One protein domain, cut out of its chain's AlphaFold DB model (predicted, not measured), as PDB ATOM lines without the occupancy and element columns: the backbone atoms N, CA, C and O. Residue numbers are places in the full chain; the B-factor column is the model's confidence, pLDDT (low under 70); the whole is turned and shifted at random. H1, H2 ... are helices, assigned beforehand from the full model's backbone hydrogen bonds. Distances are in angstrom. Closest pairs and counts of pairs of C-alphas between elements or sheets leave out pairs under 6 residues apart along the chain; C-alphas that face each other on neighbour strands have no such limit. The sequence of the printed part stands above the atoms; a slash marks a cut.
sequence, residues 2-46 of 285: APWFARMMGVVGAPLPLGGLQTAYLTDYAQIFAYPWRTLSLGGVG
ATOM      1  N   ALA A   2     217.971 155.643 118.266       90.62
ATOM      2  CA  ALA A   2     217.199 155.980 117.052       90.62
ATOM      3  C   ALA A   2     215.679 155.661 117.099       90.62
ATOM      4  O   ALA A   2     214.903 156.542 116.738       90.62
ATOM      5  N   PRO A   3     215.214 154.502 117.619       93.50
ATOM      6  CA  PRO A   3     213.772 154.241 117.748       93.50
ATOM      7  C   PRO A   3     213.053 155.214 118.692       93.50
ATOM      8  O   PRO A   3     211.912 155.597 118.454       93.50
ATOM      9  N   TRP A   4     213.739 155.658 119.749       87.50
ATOM     10  CA  TRP A   4     213.204 156.638 120.690       87.50
ATOM     11  C   TRP A   4     213.092 158.023 120.043       87.50
ATOM     12  O   TRP A   4     212.046 158.651 120.150       87.50
ATOM     13  N   PHE A   5     214.112 158.455 119.294       89.94
ATOM     14  CA  PHE A   5     214.057 159.708 118.533       89.94
ATOM     15  C   PHE A   5     212.931 159.697 117.492       89.94
ATOM     16  O   PHE A   5     212.189 160.669 117.393       89.94
ATOM     17  N   ALA A   6     212.753 158.589 116.765       94.62
ATOM     18  CA  ALA A   6     211.653 158.436 115.813       94.62
ATOM     19  C   ALA A   6     210.281 158.529 116.505       94.62
ATOM     20  O   ALA A   6     209.391 159.227 116.022       94.62
ATOM     21  N   ARG A   7     210.128 157.896 117.678       91.00
ATOM     22  CA  ARG A   7     208.919 158.027 118.502       91.00
ATOM     23  C   ARG A   7     208.690 159.475 118.936       91.00
ATOM     24  O   ARG A   7     207.565 159.950 118.848       91.00
ATOM     25  N   MET A   8     209.724 160.174 119.401       91.06
ATOM     26  CA  MET A   8     209.592 161.567 119.849       91.06
ATOM     27  C   MET A   8     209.195 162.497 118.703       91.06
ATOM     28  O   MET A   8     208.298 163.318 118.874       91.06
ATOM     29  N   MET A   9     209.747 162.284 117.508       91.75
ATOM     30  CA  MET A   9     209.298 162.981 116.304       91.75
ATOM     31  C   MET A   9     207.818 162.719 115.993       91.75
ATOM     32  O   MET A   9     207.113 163.654 115.636       91.75
ATOM     33  N   GLY A  10     207.332 161.483 116.164       93.81
ATOM     34  CA  GLY A  10     205.926 161.133 115.923       93.81
ATOM     35  C   GLY A  10     204.934 161.631 116.983       93.81
ATOM     36  O   GLY A  10     203.785 161.889 116.650       93.81
ATOM     37  N   VAL A  11     205.356 161.765 118.247       91.88
ATOM     38  CA  VAL A  11     204.475 162.162 119.369       91.88
ATOM     39  C   VAL A  11     204.541 163.662 119.660       91.88
ATOM     40  O   VAL A  11     203.522 164.283 119.931       91.88
ATOM     41  N   VAL A  12     205.741 164.240 119.639       86.50
ATOM     42  CA  VAL A  12     206.020 165.610 120.105       86.50
ATOM     43  C   VAL A  12     206.408 166.539 118.947       86.50
ATOM     44  O   VAL A  12     206.381 167.756 119.097       86.50
ATOM     45  N   GLY A  13     206.775 165.993 117.782       87.75
ATOM     46  CA  GLY A  13     207.267 166.782 116.645       87.75
ATOM     47  C   GLY A  13     208.713 167.267 116.803       87.75
ATOM     48  O   GLY A  13     209.165 168.114 116.036       87.75
ATOM     49  N   ALA A  14     209.448 166.744 117.787       84.94
ATOM     50  CA  ALA A  14     210.834 167.102 118.075       84.94
ATOM     51  C   ALA A  14     211.632 165.865 118.530       84.94
ATOM     52  O   ALA A  14     211.050 164.940 119.095       84.94
ATOM     53  N   PRO A  15     212.965 165.820 118.332       82.25
ATOM     54  CA  PRO A  15     213.778 164.679 118.758       82.25
ATOM     55  C   PRO A  15     213.927 164.602 120.286       82.25
ATOM     56  O   PRO A  15     214.247 163.548 120.821       82.25
ATOM     57  N   LEU A  16     213.703 165.702 121.001       78.38
ATOM     58  CA  LEU A  16     213.743 165.755 122.458       78.38
ATOM     59  C   LEU A  16     212.373 166.205 122.989       78.38
ATOM     60  O   LEU A  16     211.696 166.977 122.305       78.38
ATOM     61  N   PRO A  17     211.970 165.763 124.196       75.06
ATOM     62  CA  PRO A  17     210.790 166.285 124.875       75.06
ATOM     63  C   PRO A  17     210.846 167.811 125.006       75.06
ATOM     64  O   PRO A  17     211.929 168.400 125.106       75.06
ATOM     65  N   LEU A  18     209.672 168.448 125.037       68.00
ATOM     66  CA  LEU A  18     209.545 169.882 125.307       68.00
ATOM     67  C   LEU A  18     210.280 170.229 126.612       68.00
ATOM     68  O   LEU A  18     210.177 169.494 127.589       68.00
ATOM     69  N   GLY A  19     211.054 171.315 126.623       73.25
ATOM     70  CA  GLY A  19     211.836 171.714 127.800       73.25
ATOM     71  C   GLY A  19     213.225 171.064 127.917       73.25
ATOM     72  O   GLY A  19     214.047 171.538 128.697       73.25
ATOM     73  N   GLY A  20     213.545 170.024 127.132       77.19
ATOM     74  CA  GLY A  20     214.787 169.258 127.300       77.19
ATOM     75  C   GLY A  20     216.063 170.101 127.201       77.19
ATOM     76  O   GLY A  20     216.890 170.083 128.109       77.19
ATOM     77  N   LEU A  21     216.217 170.892 126.134       84.81
ATOM     78  CA  LEU A  21     217.369 171.794 125.983       84.81
ATOM     79  C   LEU A  21     217.251 173.059 126.839       84.81
ATOM     80  O   LEU A  21     218.268 173.668 127.152       84.81
ATOM     81  N   GLN A  22     216.043 173.441 127.260       87.62
ATOM     82  CA  GLN A  22     215.825 174.573 128.161       87.62
ATOM     83  C   GLN A  22     216.478 174.340 129.525       87.62
ATOM     84  O   GLN A  22     216.923 175.295 130.159       87.62
ATOM     85  N   THR A  23     216.638 173.076 129.933       89.81
ATOM     86  CA  THR A  23     217.384 172.736 131.152       89.81
ATOM     87  C   THR A  23     218.855 173.174 131.107       89.81
ATOM     88  O   THR A  23     219.500 173.298 132.149       89.81
ATOM     89  N   ALA A  24     219.389 173.490 129.918       91.88
ATOM     90  CA  ALA A  24     220.709 174.088 129.783       91.88
ATOM     91  C   ALA A  24     220.792 175.526 130.320       91.88
ATOM     92  O   ALA A  24     221.890 176.052 130.476       91.88
ATOM     93  N   TYR A  25     219.660 176.162 130.627       93.19
ATOM     94  CA  TYR A  25     219.595 177.532 131.133       93.19
ATOM     95  C   TYR A  25     219.197 177.619 132.610       93.19
ATOM     96  O   TYR A  25     219.060 178.723 133.117       93.19
ATOM     97  N   LEU A  26     219.045 176.491 133.315       93.62
ATOM     98  CA  LEU A  26     218.725 176.514 134.745       93.62
ATOM     99  C   LEU A  26     219.853 177.182 135.538       93.62
ATOM    100  O   LEU A  26     221.028 176.835 135.358       93.62
ATOM    101  N   THR A  27     219.481 178.090 136.435       93.56
ATOM    102  CA  THR A  27     220.346 178.668 137.473       93.56
ATOM    103  C   THR A  27     220.052 178.119 138.858       93.56
ATOM    104  O   THR A  27     220.912 178.231 139.723       93.56
ATOM    105  N   ASP A  28     218.898 177.480 139.029       90.69
ATOM    106  CA  ASP A  28     218.473 176.782 140.237       90.69
ATOM    107  C   ASP A  28     217.813 175.444 139.854       90.69
ATOM    108  O   ASP A  28     217.261 175.313 138.758       90.69
ATOM    109  N   TYR A  29     217.870 174.430 140.720       89.69
ATOM    110  CA  TYR A  29     217.277 173.124 140.416       89.69
ATOM    111  C   TYR A  29     215.745 173.157 140.338       89.69
ATOM    112  O   TYR A  29     215.174 172.502 139.464       89.69
ATOM    113  N   ALA A  30     215.073 173.939 141.188       90.69
ATOM    114  CA  ALA A  30     213.614 174.026 141.223       90.69
ATOM    115  C   ALA A  30     213.033 174.575 139.908       90.69
ATOM    116  O   ALA A  30     211.898 174.265 139.552       90.69
ATOM    117  N   GLN A  31     213.832 175.300 139.119       91.94
ATOM    118  CA  GLN A  31     213.458 175.756 137.779       91.94
ATOM    119  C   GLN A  31     213.215 174.608 136.780       91.94
ATOM    120  O   GLN A  31     212.695 174.856 135.693       91.94
ATOM    121  N   ILE A  32     213.526 173.347 137.112       89.56
ATOM    122  CA  ILE A  32     213.056 172.195 136.321       89.56
ATOM    123  C   ILE A  32     211.518 172.141 136.251       89.56
ATOM    124  O   ILE A  32     210.963 171.627 135.282       89.56
ATOM    125  N   PHE A  33     210.848 172.747 137.236       90.06
ATOM    126  CA  PHE A  33     209.402 172.934 137.309       90.06
ATOM    127  C   PHE A  33     208.971 174.360 136.922       90.06
ATOM    128  O   PHE A  33     207.909 174.823 137.335       90.06
ATOM    129  N   ALA A  34     209.786 175.087 136.147       89.94
ATOM    130  CA  ALA A  34     209.434 176.422 135.664       89.94
ATOM    131  C   ALA A  34     208.138 176.400 134.849       89.94
ATOM    132  O   ALA A  34     208.009 175.658 133.868       89.94
ATOM    133  N   TYR A  35     207.202 177.269 135.228       86.50
ATOM    134  CA  TYR A  35     205.919 177.406 134.556       86.50
ATOM    135  C   TYR A  35     205.606 178.884 134.260       86.50
ATOM    136  O   TYR A  35     205.564 179.692 135.185       86.50
ATOM    137  N   PRO A  36     205.376 179.261 132.987       81.75
ATOM    138  CA  PRO A  36     205.507 178.429 131.791       81.75
ATOM    139  C   PRO A  36     206.983 178.129 131.463       81.75
ATOM    140  O   PRO A  36     207.842 179.001 131.541       81.75
ATOM    141  N   TRP A  37     207.277 176.916 130.984       74.69
ATOM    142  CA  TRP A  37     208.647 176.439 130.700       74.69
ATOM    143  C   TRP A  37     209.422 177.252 129.643       74.69
ATOM    144  O   TRP A  37     210.638 177.117 129.504       74.69
ATOM    145  N   ARG A  38     208.731 178.089 128.858       77.44
ATOM    146  CA  ARG A  38     209.311 178.882 127.758       77.44
ATOM    147  C   ARG A  38     210.155 180.070 128.229       77.44
ATOM    148  O   ARG A  38     210.822 180.687 127.403       77.44
ATOM    149  N   THR A  39     210.132 180.393 129.519       77.94
ATOM    150  CA  THR A  39     210.881 181.516 130.105       77.94
ATOM    151  C   THR A  39     212.383 181.237 130.228       77.94
ATOM    152  O   THR A  39     213.184 182.171 130.268       77.94
ATOM    153  N   LEU A  40     212.793 179.966 130.205       86.50
ATOM    154  CA  LEU A  40     214.191 179.550 130.324       86.50
ATOM    155  C   LEU A  40     214.947 179.705 128.996       86.50
ATOM    156  O   LEU A  40     214.840 178.880 128.085       86.50
ATOM    157  N   SER A  41     215.740 180.771 128.894       88.88
ATOM    158  CA  SER A  41     216.598 181.061 127.741       88.88
ATOM    159  C   SER A  41     217.851 181.836 128.150       88.88
ATOM    160  O   SER A  41     217.878 182.476 129.203       88.88
ATOM    161  N   LEU A  42     218.873 181.855 127.287       88.50
ATOM    162  CA  LEU A  42     220.075 182.664 127.525       88.50
ATOM    163  C   LEU A  42     219.752 184.160 127.667       88.50
ATOM    164  O   LEU A  42     220.362 184.833 128.491       88.50
ATOM    165  N   GLY A  43     218.797 184.671 126.882       88.56
ATOM    166  CA  GLY A  43     218.364 186.067 126.958       88.56
ATOM    167  C   GLY A  43     217.606 186.391 128.247       88.56
ATOM    168  O   GLY A  43     217.753 187.491 128.764       88.56
ATOM    169  N   GLY A  44     216.841 185.432 128.779       86.50
ATOM    170  CA  GLY A  44     216.101 185.599 130.034       86.50
ATOM    171  C   GLY A  44     216.984 185.525 131.282       86.50
ATOM    172  O   GLY A  44     216.759 186.259 132.234       86.50
ATOM    173  N   VAL A  45     218.002 184.662 131.270       89.12
ATOM    174  CA  VAL A  45     218.878 184.419 132.431       89.12
ATOM    175  C   VAL A  45     220.108 185.332 132.438       89.12
ATOM    176  O   VAL A  45     220.566 185.771 133.492       89.12
ATOM    177  N   GLY A  46     220.666 185.617 131.261       92.50
ATOM    178  CA  GLY A  46     221.932 186.328 131.113       92.50
ATOM    179  C   GLY A  46     223.163 185.447 131.361       92.50
ATOM    180  O   GLY A  46     223.143 184.465 132.102       92.50
TER     181      GLY A  46
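This is residues 2 to 46 of the 285 residues of an uncharacterized protein of Chloroflexi bacterium OLB13 (UniProt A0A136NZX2). A single helix, H1, lies at one end of an elongated model, set across its long axis, and the strand-free link of residues 13 to 20 leads from it to a loose cluster of three short helices, H2, H3 and H4, at the other end. In that cluster the three short helices make a triangle with H2 at the corner, near both H3 and H4, and the chain loops round from H3 to H4 through residues 34 to 41. The printed part has 45 residues with four named helices, in the order H1, H2, H3, H4, and no named strand; the class is all helix. The whole is loose, with a radius of gyration of the C-alphas of 12.3 A, and the C-alphas span 34 by 19 by 16 A.

H1, residues 2 to 12, is the longest helix with 11 residues, and measures 15.1 A from first to last C-alpha. It begins with C-alpha 2 at (217.199, 155.980, 117.052) and ends with C-alpha 12 at (206.020, 165.610, 120.105). H2 holds residues 21 to 25 and is 8.0 A long. H3 holds residues 29 to 33 and is 8.5 A long. H4, residues 42 to 45, is 5.3 A long and ends with C-alpha 45 at (218.878, 184.419, 132.431).

H1 touches no helix; it is apart from H2, H3 and H4. H2 and H3 are close but not clearly touching: their closest C-alphas, those of Thr 23 and Ile 32, are 6.8 A apart, the one pair within 8 A. H2 and H4 are also close but not clearly touching, with 2 pairs of C-alphas within 8 A; the closest C-alphas are those of Tyr 25 and Leu 42, 6.3 A apart. H3 and H4 are apart. In H1 every O i to N i+4 pair is within hydrogen-bond range. In H2 and in H3, 0 of 1 such pairs is within range, while 2 of 2 O i to N i+3 pairs are; H4, with 4 residues, is too short for an O i to N i+4 pair, and its 1 pair of O i to N i+3 is not within range.

The two C-alphas farthest apart, those of Pro 3 and Gly 46, are 35.7 A apart, and the first and last printed C-alphas, those of Ala 2 and Gly 46, are 33.8 A apart. The printed part has no cut. The link from H2 to H3, with 3 residues, is tight; those from H1 to H2 and from H3 to H4, with 8 residues each, are short, and no link is long. The mean pLDDT of the printed part is 87.0, and residue 18, in the link from H1 to H2, is the one printed residue under 70.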